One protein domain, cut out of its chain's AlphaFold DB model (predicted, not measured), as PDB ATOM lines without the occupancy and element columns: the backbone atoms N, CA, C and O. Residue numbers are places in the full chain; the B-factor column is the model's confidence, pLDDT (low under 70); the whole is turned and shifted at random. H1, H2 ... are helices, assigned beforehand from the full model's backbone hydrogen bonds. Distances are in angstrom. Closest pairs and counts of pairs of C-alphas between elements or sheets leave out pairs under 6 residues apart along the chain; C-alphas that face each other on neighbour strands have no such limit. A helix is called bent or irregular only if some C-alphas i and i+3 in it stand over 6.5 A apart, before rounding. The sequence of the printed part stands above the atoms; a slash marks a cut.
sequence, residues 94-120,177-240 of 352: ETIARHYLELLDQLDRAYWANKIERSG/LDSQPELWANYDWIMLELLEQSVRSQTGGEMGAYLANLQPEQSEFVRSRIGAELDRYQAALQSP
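Overview. This is residues 94 to 120 and 177 to 240 of the 352 residues of the protein "Methyltransferase type 11" of Pseudanabaena sp. PCC 7367 (UniProt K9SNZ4). Look for a loose row of helices in which H2 sits in the middle: the long helix H1 packs on one side of it with residues 96 to 107 and runs on as an arm, and on the other side H3 folds back along H2 as a helical hairpin. H4 packs on the first part of H2, and H5 lies at the far end from H1's tip, so that arm and far end together make the length. You have 91 printed residues with five named helices, H1 to H5 in order, and no named strand; the class is all helix. The whole is loose, with a radius of gyration of the C-alphas of 15.4 A, and spans 56 by 26 by 22 A.

Arrangement. Begin with H1, residues 94 to 119, which touches the hub, H2, residues 181 to 199, with its residues 96 to 107 alone. Their closest C-alphas are those of Leu 103 and Tyr 187, 5.9 A apart, and they run opposite ways at a steep tilt of 43 degrees. Near residue 193 you will find a kink of 35 degrees in H2. Residues 189 to 196 of H2 touch H3, residues 205 to 212, closest at the C-alphas of Leu 192 and Met 207, 5.9 A; this hairpin has a steep tilt of 38 degrees, opposite ways. Residues 182 to 189 of H2 touch H4, residues 216 to 226, closest at the C-alphas of Glu 182 and Gln 218, 6.7 A, the same way at a tilt of 36 degrees, only just steep. H5, residues 228 to 238, only just touches H3, with 3 pairs of C-alphas within 8 A, the closest those of Ala 212 and Leu 237, 7.6 A; they are about perpendicular, at 77 degrees. H4 and H5 are close but not clearly touching, the C-alphas of Arg 223 and Leu 230 being closest at 6.0 A. H1 is apart from H3, H4 and H5. In H1 and H5 every O i to N i+4 pair is within hydrogen-bond range; in H2 13 of 15 are, in H3 3 of 4, in H4 5 of 7.

Along the chain. Find C-alpha 94 at (22.053, -10.317, 10.089); from there H1 runs 36.8 A to C-alpha 119. H2 starts at C-alpha 181, (17.488, 10.185, 23.840), and measures 25.5 A. H2 and H4 are only just irregular: C-alphas 194 and 197, and C-alphas 217 and 220, are each 6.7 A apart. H3 measures 11.1 A and H4 15.3 A; H5, 15.8 A long, ends at C-alpha 238, (42.899, 7.155, 29.486).

Size, cuts and confidence. The two C-alphas farthest apart are those of Gly 120 and Pro 240, 56.8 A. Residues 115 to 120, of which 115 to 119 belong to H1, stand free. Residues 121 to 176 are not printed, and C-alphas 120 and 177 are 17.4 A apart across this cut. Of the links printed whole, H2 to H3, H3 to H4 and H4 to H5 are tight. The mean pLDDT of the printed part is 84.1; look for values under 70 at residues 111 to 120, 177 to 179 and 239 to 240.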
ATOM      1  N   GLU A  94      23.481 -10.078   9.876       97.31
ATOM      2  CA  GLU A  94      22.053 -10.317  10.089       97.31
ATOM      3  C   GLU A  94      21.608  -9.711  11.420       97.31
ATOM      4  O   GLU A  94      20.608  -8.996  11.468       97.31
ATOM      5  N   THR A  95      22.367  -9.959  12.486       95.81
ATOM      6  CA  THR A  95      22.075  -9.411  13.815       95.81
ATOM      7  C   THR A  95      22.121  -7.882  13.815       95.81
ATOM      8  O   THR A  95      21.208  -7.246  14.337       95.81
ATOM      9  N   ILE A  96      23.129  -7.276  13.177       96.06
ATOM     10  CA  ILE A  96      23.230  -5.811  13.068       96.06
ATOM     11  C   ILE A  96      22.021  -5.241  12.307       96.06
ATOM     12  O   ILE A  96      21.379  -4.298  12.770       96.06
ATOM     13  N   ALA A  97      21.665  -5.838  11.165       97.50
ATOM     14  CA  ALA A  97      20.541  -5.383  10.350       97.50
ATOM     15  C   ALA A  97      19.188  -5.535  11.066       97.50
ATOM     16  O   ALA A  97      18.324  -4.670  10.932       97.50
ATOM     17  N   ARG A  98      18.994  -6.608  11.845       96.88
ATOM     18  CA  ARG A  98      17.781  -6.795  12.656       96.88
ATOM     19  C   ARG A  98      17.639  -5.708  13.708       96.88
ATOM     20  O   ARG A  98      16.577  -5.104  13.778       96.88
ATOM     21  N   HIS A  99      18.706  -5.397  14.441       95.44
ATOM     22  CA  HIS A  99      18.673  -4.298  15.405       95.44
ATOM     23  C   HIS A  99      18.411  -2.947  14.748       95.44
ATOM     24  O   HIS A  99      17.649  -2.153  15.287       95.44
ATOM     25  N   TYR A 100      18.987  -2.700  13.570       96.25
ATOM     26  CA  TYR A 100      18.675  -1.499  12.802       96.25
ATOM     27  C   TYR A 100      17.175  -1.390  12.499       96.25
ATOM     28  O   TYR A 100      16.577  -0.353  12.775       96.25
ATOM     29  N   LEU A 101      16.556  -2.462  11.995       95.75
ATOM     30  CA  LEU A 101      15.121  -2.478  11.702       95.75
ATOM     31  C   LEU A 101      14.271  -2.333  12.971       95.75
ATOM     32  O   LEU A 101      13.314  -1.570  12.978       95.75
ATOM     33  N   GLU A 102      14.639  -3.006  14.060       93.56
ATOM     34  CA  GLU A 102      13.938  -2.912  15.346       93.56
ATOM     35  C   GLU A 102      13.974  -1.496  15.932       93.56
ATOM     36  O   GLU A 102      12.970  -1.027  16.474       93.56
ATOM     37  N   LEU A 103      15.122  -0.819  15.852       92.69
ATOM     38  CA  LEU A 103      15.294   0.555  16.329       92.69
ATOM     39  C   LEU A 103      14.563   1.549  15.421       92.69
ATOM     40  O   LEU A 103      13.884   2.441  15.925       92.69
ATOM     41  N   LEU A 104      14.638   1.358  14.100       91.38
ATOM     42  CA  LEU A 104      13.901   2.166  13.129       91.38
ATOM     43  C   LEU A 104      12.389   2.063  13.357       91.38
ATOM     44  O   LEU A 104      11.720   3.082  13.458       91.38
ATOM     45  N   ASP A 105      11.865   0.850  13.530       86.44
ATOM     46  CA  ASP A 105      10.445   0.615  13.795       86.44
ATOM     47  C   ASP A 105       9.979   1.289  15.099       86.44
ATOM     48  O   ASP A 105       8.844   1.764  15.194       86.44
ATOM     49  N   GLN A 106      10.826   1.317  16.135       85.69
ATOM     50  CA  GLN A 106      10.531   2.010  17.394       85.69
ATOM     51  C   GLN A 106      10.498   3.530  17.209       85.69
ATOM     52  O   GLN A 106       9.553   4.173  17.672       85.69
ATOM     53  N   LEU A 107      11.480   4.089  16.497       84.62
ATOM     54  CA  LEU A 107      11.541   5.517  16.185       84.62
ATOM     55  C   LEU A 107      10.370   5.956  15.307       84.62
ATOM     56  O   LEU A 107       9.746   6.973  15.594       84.62
ATOM     57  N   ASP A 108      10.021   5.167  14.291       78.56
ATOM     58  CA  ASP A 108       8.866   5.427  13.440       78.56
ATOM     59  C   ASP A 108       7.587   5.442  14.276       78.56
ATOM     60  O   ASP A 108       6.820   6.400  14.203       78.56
ATOM     61  N   ARG A 109       7.359   4.440  15.136       74.19
ATOM     62  CA  ARG A 109       6.187   4.429  16.028       74.19
ATOM     63  C   ARG A 109       6.117   5.678  16.907       74.19
ATOM     64  O   ARG A 109       5.050   6.286  16.980       74.19
ATOM     65  N   ALA A 110       7.229   6.081  17.520       70.44
ATOM     66  CA  ALA A 110       7.293   7.294  18.333       70.44
ATOM     67  C   ALA A 110       7.020   8.557  17.491       70.44
ATOM     68  O   ALA A 110       6.267   9.442  17.907       70.44
ATOM     69  N   TYR A 111       7.550   8.618  16.264       67.38
ATOM     70  CA  TYR A 111       7.314   9.715  15.326       67.38
ATOM     71  C   TYR A 111       5.868   9.847  14.906       67.38
ATOM     72  O   TYR A 111       5.292  10.940  14.953       67.38
ATOM     73  N   TRP A 112       5.256   8.731  14.545       62.38
ATOM     74  CA  TRP A 112       3.874   8.718  14.118       62.38
ATOM     75  C   TRP A 112       2.919   8.976  15.284       62.38
ATOM     76  O   TRP A 112       1.993   9.763  15.103       62.38
ATOM     77  N   ALA A 113       3.174   8.440  16.484       62.47
ATOM     78  CA  ALA A 113       2.383   8.732  17.682       62.47
ATOM     79  C   ALA A 113       2.331  10.243  17.980       62.47
ATOM     80  O   ALA A 113       1.248  10.827  18.057       62.47
ATOM     81  N   ASN A 114       3.496  10.898  18.001       63.50
ATOM     82  CA  ASN A 114       3.601  12.346  18.188       63.50
ATOM     83  C   ASN A 114       2.902  13.153  17.085       63.50
ATOM     84  O   ASN A 114       2.330  14.217  17.336       63.50
ATOM     85  N   LYS A 115       2.961  12.685  15.832       59.75
ATOM     86  CA  LYS A 115       2.317  13.372  14.706       59.75
ATOM     87  C   LYS A 115       0.790  13.277  14.775       59.75
ATOM     88  O   LYS A 115       0.137  14.274  14.475       59.75
ATOM     89  N   ILE A 116       0.235  12.129  15.175       59.28
ATOM     90  CA  ILE A 116      -1.216  11.918  15.355       59.28
ATOM     91  C   ILE A 116      -1.753  12.814  16.470       59.28
ATOM     92  O   ILE A 116      -2.764  13.490  16.281       59.28
ATOM     93  N   GLU A 117      -1.055  12.866  17.607       60.34
ATOM     94  CA  GLU A 117      -1.448  13.708  18.740       60.34
ATOM     95  C   GLU A 117      -1.487  15.195  18.348       60.34
ATOM     96  O   GLU A 117      -2.408  15.926  18.712       60.34
ATOM     97  N   ARG A 118      -0.533  15.636  17.517       61.53
ATOM     98  CA  ARG A 118      -0.475  17.014  17.006       61.53
ATOM     99  C   ARG A 118      -1.501  17.319  15.906       61.53
ATOM    100  O   ARG A 118      -1.868  18.484  15.759       61.53
ATOM    101  N   SER A 119      -1.931  16.336  15.110       62.28
ATOM    102  CA  SER A 119      -2.823  16.552  13.957       62.28
ATOM    103  C   SER A 119      -4.309  16.324  14.253       62.28
ATOM    104  O   SER A 119      -5.147  16.898  13.561       62.28
ATOM    105  N   GLY A 120      -4.650  15.522  15.268       58.66
ATOM    106  CA  GLY A 120      -6.029  15.280  15.708       58.66
ATOM    107  C   GLY A 120      -6.928  14.520  14.716       58.66
ATOM    108  O   GLY A 120      -8.129  14.423  14.958       58.66
ATOM    109  N   LEU A 177       8.934  11.650  21.279       53.19
ATOM    110  CA  LEU A 177      10.222  11.401  20.605       53.19
ATOM    111  C   LEU A 177      11.391  12.215  21.169       53.19
ATOM    112  O   LEU A 177      12.498  11.688  21.272       53.19
ATOM    113  N   ASP A 178      11.155  13.489  21.509       57.50
ATOM    114  CA  ASP A 178      12.177  14.375  22.083       57.50
ATOM    115  C   ASP A 178      12.546  13.958  23.526       57.50
ATOM    116  O   ASP A 178      13.521  14.447  24.096       57.50
ATOM    117  N   SER A 179      11.799  13.012  24.108       63.34
ATOM    118  CA  SER A 179      12.019  12.419  25.429       63.34
ATOM    119  C   SER A 179      12.674  11.027  25.410       63.34
ATOM    120  O   SER A 179      12.909  10.469  26.480       63.34
ATOM    121  N   GLN A 180      13.058  10.489  24.237       73.75
ATOM    122  CA  GLN A 180      13.732   9.180  24.099       73.75
ATOM    123  C   GLN A 180      15.193   9.278  23.584       73.75
ATOM    124  O   GLN A 180      15.531   8.699  22.546       73.75
ATOM    125  N   PRO A 181      16.103   9.985  24.288       82.12
ATOM    126  CA  PRO A 181      17.488  10.185  23.840       82.12
ATOM    127  C   PRO A 181      18.295   8.881  23.744       82.12
ATOM    128  O   PRO A 181      19.219   8.784  22.939       82.12
ATOM    129  N   GLU A 182      17.943   7.866  24.535       87.31
ATOM    130  CA  GLU A 182      18.587   6.550  24.490       87.31
ATOM    131  C   GLU A 182      18.270   5.797  23.189       87.31
ATOM    132  O   GLU A 182      19.160   5.201  22.587       87.31
ATOM    133  N   LEU A 183      17.024   5.871  22.705       88.06
ATOM    134  CA  LEU A 183      16.610   5.196  21.474       88.06
ATOM    135  C   LEU A 183      17.345   5.769  20.254       88.06
ATOM    136  O   LEU A 183      17.858   5.009  19.431       88.06
ATOM    137  N   TRP A 184      17.458   7.099  20.182       88.56
ATOM    138  CA  TRP A 184      18.258   7.779  19.160       88.56
ATOM    139  C   TRP A 184      19.738   7.418  19.253       88.56
ATOM    140  O   TRP A 184      20.344   7.098  18.239       88.56
ATOM    141  N   ALA A 185      20.312   7.385  20.456       91.31
ATOM    142  CA  ALA A 185      21.706   6.996  20.638       91.31
ATOM    143  C   ALA A 185      21.986   5.552  20.181       91.31
ATOM    144  O   ALA A 185      22.991   5.278  19.524       91.31
ATOM    145  N   ASN A 186      21.078   4.625  20.488       94.00
ATOM    146  CA  ASN A 186      21.189   3.235  20.054       94.00
ATOM    147  C   ASN A 186      21.060   3.116  18.527       94.00
ATOM    148  O   ASN A 186      21.797   2.347  17.903       94.00
ATOM    149  N   TYR A 187      20.171   3.906  17.918       93.88
ATOM    150  CA  TYR A 187      20.040   4.010  16.465       93.88
ATOM    151  C   TYR A 187      21.292   4.608  15.800       93.88
ATOM    152  O   TYR A 187      21.799   4.065  14.819       93.88
ATOM    153  N   ASP A 188      21.851   5.679  16.352       93.38
ATOM    154  CA  ASP A 188      23.080   6.280  15.836       93.38
ATOM    155  C   ASP A 188      24.234   5.272  15.899       93.38
ATOM    156  O   ASP A 188      24.956   5.080  14.919       93.38
ATOM    157  N   TRP A 189      24.363   4.543  17.013       95.50
ATOM    158  CA  TRP A 189      25.358   3.482  17.135       95.50
ATOM    159  C   TRP A 189      25.173   2.379  16.085       95.50
ATOM    160  O   TRP A 189      26.144   1.997  15.425       95.50
ATOM    161  N   ILE A 190      23.949   1.864  15.900       95.94
ATOM    162  CA  ILE A 190      23.730   0.755  14.962       95.94
ATOM    163  C   ILE A 190      23.989   1.180  13.513       95.94
ATOM    164  O   ILE A 190      24.478   0.378  12.720       95.94
ATOM    165  N   MET A 191      23.739   2.447  13.171       95.12
ATOM    166  CA  MET A 191      24.077   3.006  11.862       95.12
ATOM    167  C   MET A 191      25.591   3.053  11.634       95.12
ATOM    168  O   MET A 191      26.064   2.713  10.545       95.12
ATOM    169  N   LEU A 192      26.365   3.412  12.662       94.75
ATOM    170  CA  LEU A 192      27.826   3.380  12.602       94.75
ATOM    171  C   LEU A 192      28.348   1.945  12.435       94.75
ATOM    172  O   LEU A 192      29.204   1.691  11.585       94.75
ATOM    173  N   GLU A 193      27.808   0.998  13.202       94.31
ATOM    174  CA  GLU A 193      28.161  -0.426  13.130       94.31
ATOM    175  C   GLU A 193      27.808  -1.039  11.762       94.31
ATOM    176  O   GLU A 193      28.621  -1.757  11.179       94.31
ATOM    177  N   LEU A 194      26.633  -0.717  11.210       95.12
ATOM    178  CA  LEU A 194      26.138  -1.276   9.949       95.12
ATOM    179  C   LEU A 194      26.799  -0.663   8.708       95.12
ATOM    180  O   LEU A 194      27.121  -1.378   7.759       95.12
ATOM    181  N   LEU A 195      26.957   0.664   8.674       94.00
ATOM    182  CA  LEU A 195      27.336   1.387   7.457       94.00
ATOM    183  C   LEU A 195      28.742   1.970   7.540       94.00
ATOM    184  O   LEU A 195      29.550   1.752   6.631       94.00
ATOM    185  N   GLU A 196      29.046   2.715   8.605       92.75
ATOM    186  CA  GLU A 196      30.273   3.516   8.696       92.75
ATOM    187  C   GLU A 196      31.532   2.651   8.605       92.75
ATOM    188  O   GLU A 196      32.456   2.992   7.855       92.75
ATOM    189  N   GLN A 197      31.504   1.462   9.217       88.56
ATOM    190  CA  GLN A 197      32.595   0.489   9.135       88.56
ATOM    191  C   GLN A 197      32.976   0.114   7.691       88.56
ATOM    192  O   GLN A 197      34.139  -0.213   7.435       88.56
ATOM    193  N   SER A 198      32.042   0.225   6.738       91.44
ATOM    194  CA  SER A 198      32.254  -0.088   5.316       91.44
ATOM    195  C   SER A 198      32.519   1.141   4.428       91.44
ATOM    196  O   SER A 198      33.186   1.055   3.383       91.44
ATOM    197  N   VAL A 199      32.020   2.320   4.815       90.44
ATOM    198  CA  VAL A 199      32.060   3.523   3.960       90.44
ATOM    199  C   VAL A 199      33.083   4.571   4.390       90.44
ATOM    200  O   VAL A 199      33.395   5.462   3.597       90.44
ATOM    201  N   ARG A 200      33.669   4.459   5.588       89.31
ATOM    202  CA  ARG A 200      34.600   5.469   6.105       89.31
ATOM    203  C   ARG A 200      35.843   5.668   5.236       89.31
ATOM    204  O   ARG A 200      36.276   4.795   4.475       89.31
ATOM    205  N   SER A 201      36.429   6.857   5.369       87.06
ATOM    206  CA  SER A 201      37.621   7.303   4.632       87.06
ATOM    207  C   SER A 201      38.750   7.824   5.533       87.06
ATOM    208  O   SER A 201      39.758   8.326   5.036       87.06
ATOM    209  N   GLN A 202      38.601   7.678   6.853       86.06
ATOM    210  CA  GLN A 202      39.584   8.104   7.846       86.06
ATOM    211  C   GLN A 202      39.656   7.137   9.037       86.06
ATOM    212  O   GLN A 202      38.686   6.442   9.356       86.06
ATOM    213  N   THR A 203      40.810   7.102   9.708       85.56
ATOM    214  CA  THR A 203      41.040   6.258  10.889       85.56
ATOM    215  C   THR A 203      40.118   6.657  12.036       85.56
ATOM    216  O   THR A 203      39.969   7.844  12.323       85.56
ATOM    217  N   GLY A 204      39.508   5.669  12.694       82.19
ATOM    218  CA  GLY A 204      38.550   5.862  13.789       82.19
ATOM    219  C   GLY A 204      37.181   6.366  13.332       82.19
ATOM    220  O   GLY A 204      36.178   5.883  13.838       82.19
ATOM    221  N   GLY A 205      37.135   7.274  12.354       87.94
ATOM    222  CA  GLY A 205      35.886   7.701  11.731       87.94
ATOM    223  C   GLY A 205      34.892   8.321  12.715       87.94
ATOM    224  O   GLY A 205      35.296   8.931  13.709       87.94
ATOM    225  N   GLU A 206      33.602   8.182  12.426       90.75
ATOM    226  CA  GLU A 206      32.539   8.673  13.315       90.75
ATOM    227  C   GLU A 206      32.353   7.758  14.530       90.75
ATOM    228  O   GLU A 206      32.127   8.254  15.631       90.75
ATOM    229  N   MET A 207      32.579   6.449  14.381       90.88
ATOM    230  CA  MET A 207      32.549   5.494  15.494       90.88
ATOM    231  C   MET A 207      33.555   5.854  16.595       90.88
ATOM    232  O   MET A 207      33.222   5.853  17.778       90.88
ATOM    233  N   GLY A 208      34.780   6.228  16.227       88.75
ATOM    234  CA  GLY A 208      35.793   6.677  17.181       88.75
ATOM    235  C   GLY A 208      35.399   7.975  17.890       88.75
ATOM    236  O   GLY A 208      35.633   8.115  19.093       88.75
ATOM    237  N   ALA A 209      34.768   8.909  17.172       89.25
ATOM    238  CA  ALA A 209      34.244  10.141  17.760       89.25
ATOM    239  C   ALA A 209      33.077   9.863  18.720       89.25
ATOM    240  O   ALA A 209      33.038  10.449  19.804       89.25
ATOM    241  N   TYR A 210      32.183   8.937  18.365       91.75
ATOM    242  CA  TYR A 210      31.086   8.483  19.214       91.75
ATOM    243  C   TYR A 210      31.624   7.858  20.505       91.75
ATOM    244  O   TYR A 210      31.305   8.316  21.597       91.75
ATOM    245  N   LEU A 211      32.542   6.891  20.395       90.44
ATOM    246  CA  LEU A 211      33.147   6.226  21.552       90.44
ATOM    247  C   LEU A 211      33.935   7.187  22.458       90.44
ATOM    248  O   LEU A 211      33.985   6.991  23.670       90.44
ATOM    249  N   ALA A 212      34.566   8.221  21.892       88.19
ATOM    250  CA  ALA A 212      35.292   9.228  22.668       88.19
ATOM    251  C   ALA A 212      34.369  10.129  23.506       88.19
ATOM    252  O   ALA A 212      34.820  10.690  24.503       88.19
ATOM    253  N   ASN A 213      33.099  10.251  23.114       89.06
ATOM    254  CA  ASN A 213      32.081  11.047  23.800       89.06
ATOM    255  C   ASN A 213      30.956  10.173  24.383       89.06
ATOM    256  O   ASN A 213      29.882  10.691  24.689       89.06
ATOM    257  N   LEU A 214      31.196   8.865  24.528       89.81
ATOM    258  CA  LEU A 214      30.199   7.897  24.974       89.81
ATOM    259  C   LEU A 214      29.725   8.228  26.390       89.81
ATOM    260  O   LEU A 214      30.536   8.295  27.319       89.81
ATOM    261  N   GLN A 215      28.416   8.409  26.553       87.44
ATOM    262  CA  GLN A 215      27.830   8.659  27.865       87.44
ATOM    263  C   GLN A 215      27.644   7.348  28.654       87.44
ATOM    264  O   GLN A 215      27.507   6.272  28.053       87.44
ATOM    265  N   PRO A 216      27.647   7.392  30.001       85.06
ATOM    266  CA  PRO A 216      27.459   6.202  30.834       85.06
ATOM    267  C   PRO A 216      26.188   5.410  30.498       85.06
ATOM    268  O   PRO A 216      26.247   4.189  30.395       85.06
ATOM    269  N   GLU A 217      25.075   6.099  30.256       81.94
ATOM    270  CA  GLU A 217      23.777   5.519  29.901       81.94
ATOM    271  C   GLU A 217      23.796   4.753  28.566       81.94
ATOM    272  O   GLU A 217      23.155   3.720  28.435       81.94
ATOM    273  N   GLN A 218      24.608   5.183  27.599       85.88
ATOM    274  CA  GLN A 218      24.754   4.522  26.293       85.88
ATOM    275  C   GLN A 218      25.723   3.331  26.347       85.88
ATOM    276  O   GLN A 218      25.793   2.511  25.428       85.88
ATOM    277  N   SER A 219      26.533   3.254  27.406       85.25
ATOM    278  CA  SER A 219      27.656   2.322  27.474       85.25
ATOM    279  C   SER A 219      27.208   0.870  27.569       85.25
ATOM    280  O   SER A 219      27.936  -0.000  27.101       85.25
ATOM    281  N   GLU A 220      26.037   0.592  28.143       90.81
ATOM    282  CA  GLU A 220      25.508  -0.770  28.232       90.81
ATOM    283  C   GLU A 220      25.142  -1.319  26.852       90.81
ATOM    284  O   GLU A 220      25.620  -2.395  26.484       90.81
ATOM    285  N   PHE A 221      24.394  -0.550  26.053       92.44
ATOM    286  CA  PHE A 221      24.048  -0.948  24.692       92.44
ATOM    287  C   PHE A 221      25.310  -1.160  23.853       92.44
ATOM    288  O   PHE A 221      25.515  -2.251  23.327       92.44
ATOM    289  N   VAL A 222      26.226  -0.188  23.816       92.88
ATOM    290  CA  VAL A 222      27.481  -0.309  23.053       92.88
ATOM    291  C   VAL A 222      28.330  -1.489  23.537       92.88
ATOM    292  O   VAL A 222      28.836  -2.260  22.722       92.88
ATOM    293  N   ARG A 223      28.454  -1.700  24.855       91.19
ATOM    294  CA  ARG A 223      29.154  -2.866  25.421       91.19
ATOM    295  C   ARG A 223      28.499  -4.173  24.993       91.19
ATOM    296  O   ARG A 223      29.215  -5.123  24.688       91.19
ATOM    297  N   SER A 224      27.169  -4.230  24.935       91.56
ATOM    298  CA  SER A 224      26.460  -5.415  24.449       91.56
ATOM    299  C   SER A 224      26.810  -5.729  22.990       91.56
ATOM    300  O   SER A 224      26.841  -6.903  22.634       91.56
ATOM    301  N   ARG A 225      27.137  -4.704  22.178       92.88
ATOM    302  CA  ARG A 225      27.536  -4.814  20.765       92.88
ATOM    303  C   ARG A 225      28.985  -5.281  20.585       92.88
ATOM    304  O   ARG A 225      29.230  -6.322  19.975       92.88
ATOM    305  N   ILE A 226      29.948  -4.557  21.155       89.75
ATOM    306  CA  ILE A 226      31.388  -4.772  20.886       89.75
ATOM    307  C   ILE A 226      32.142  -5.492  22.017       89.75
ATOM    308  O   ILE A 226      33.335  -5.777  21.906       89.75
ATOM    309  N   GLY A 227      31.456  -5.816  23.115       88.44
ATOM    310  CA  GLY A 227      32.003  -6.569  24.240       88.44
ATOM    311  C   GLY A 227      33.242  -5.917  24.854       88.44
ATOM    312  O   GLY A 227      33.295  -4.707  25.086       88.44
ATOM    313  N   ALA A 228      34.269  -6.738  25.087       84.06
ATOM    314  CA  ALA A 228      35.528  -6.326  25.709       84.06
ATOM    315  C   ALA A 228      36.352  -5.324  24.869       84.06
ATOM    316  O   ALA A 228      37.350  -4.787  25.356       84.06
ATOM    317  N   GLU A 229      35.984  -5.052  23.608       84.19
ATOM    318  CA  GLU A 229      36.639  -3.996  22.825       84.19
ATOM    319  C   GLU A 229      36.372  -2.600  23.382       84.19
ATOM    320  O   GLU A 229      37.271  -1.757  23.339       84.19
ATOM    321  N   LEU A 230      35.190  -2.374  23.967       87.88
ATOM    322  CA  LEU A 230      34.868  -1.095  24.592       87.88
ATOM    323  C   LEU A 230      35.856  -0.772  25.721       87.88
ATOM    324  O   LEU A 230      36.404   0.329  25.770       87.88
ATOM    325  N   ASP A 231      36.144  -1.756  26.578       84.19
ATOM    326  CA  ASP A 231      37.080  -1.604  27.697       84.19
ATOM    327  C   ASP A 231      38.492  -1.261  27.206       84.19
ATOM    328  O   ASP A 231      39.163  -0.385  27.756       84.19
ATOM    329  N   ARG A 232      38.942  -1.910  26.123       80.62
ATOM    330  CA  ARG A 232      40.247  -1.620  25.505       80.62
ATOM    331  C   ARG A 232      40.302  -0.206  24.946       80.62
ATOM    332  O   ARG A 232      41.319   0.469  25.108       80.62
ATOM    333  N   TYR A 233      39.231   0.243  24.297       82.69
ATOM    334  CA  TYR A 233      39.152   1.591  23.747       82.69
ATOM    335  C   TYR A 233      39.184   2.650  24.856       82.69
ATOM    336  O   TYR A 233      39.997   3.573  24.811       82.69
ATOM    337  N   GLN A 234      38.375   2.474  25.903       83.81
ATOM    338  CA  GLN A 234      38.346   3.373  27.058       83.81
ATOM    339  C   GLN A 234      39.704   3.423  27.777       83.81
ATOM    340  O   GLN A 234      40.204   4.507  28.083       83.81
ATOM    341  N   ALA A 235      40.362   2.274  27.968       83.25
ATOM    342  CA  ALA A 235      41.710   2.217  28.532       83.25
ATOM    343  C   ALA A 235      42.751   2.940  27.651       83.25
ATOM    344  O   ALA A 235      43.655   3.609  28.162       83.25
ATOM    345  N   ALA A 236      42.623   2.848  26.322       80.06
ATOM    346  CA  ALA A 236      43.497   3.548  25.384       80.06
ATOM    347  C   ALA A 236      43.307   5.075  25.428       80.06
ATOM    348  O   ALA A 236      44.297   5.801  25.338       80.06
ATOM    349  N   LEU A 237      42.076   5.564  25.623       77.25
ATOM    350  CA  LEU A 237      41.790   6.995  25.800       77.25
ATOM    351  C   LEU A 237      42.360   7.561  27.106       77.25
ATOM    352  O   LEU A 237      42.799   8.708  27.144       77.25
ATOM    353  N   GLN A 238      42.369   6.760  28.174       74.94
ATOM    354  CA  GLN A 238      42.899   7.155  29.486       74.94
ATOM    355  C   GLN A 238      44.430   7.060  29.569       74.94
ATOM    356  O   GLN A 238      45.049   7.636  30.467       74.94
ATOM    357  N   SER A 239      45.065   6.341  28.642       66.56
ATOM    358  CA  SER A 239      46.515   6.172  28.620       66.56
ATOM    359  C   SER A 239      47.212   7.473  28.191       66.56
ATOM    360  O   SER A 239      46.842   8.060  27.172       66.56
ATOM    361  N   PRO A 240      48.262   7.938  28.901       56.34
ATOM    362  CA  PRO A 240      48.996   9.132  28.495       56.34
ATOM    363  C   PRO A 240      49.572   8.932  27.090       56.34
ATOM    364  O   PRO A 240      50.272   7.948  26.835       56.34
TER     365      PRO A 240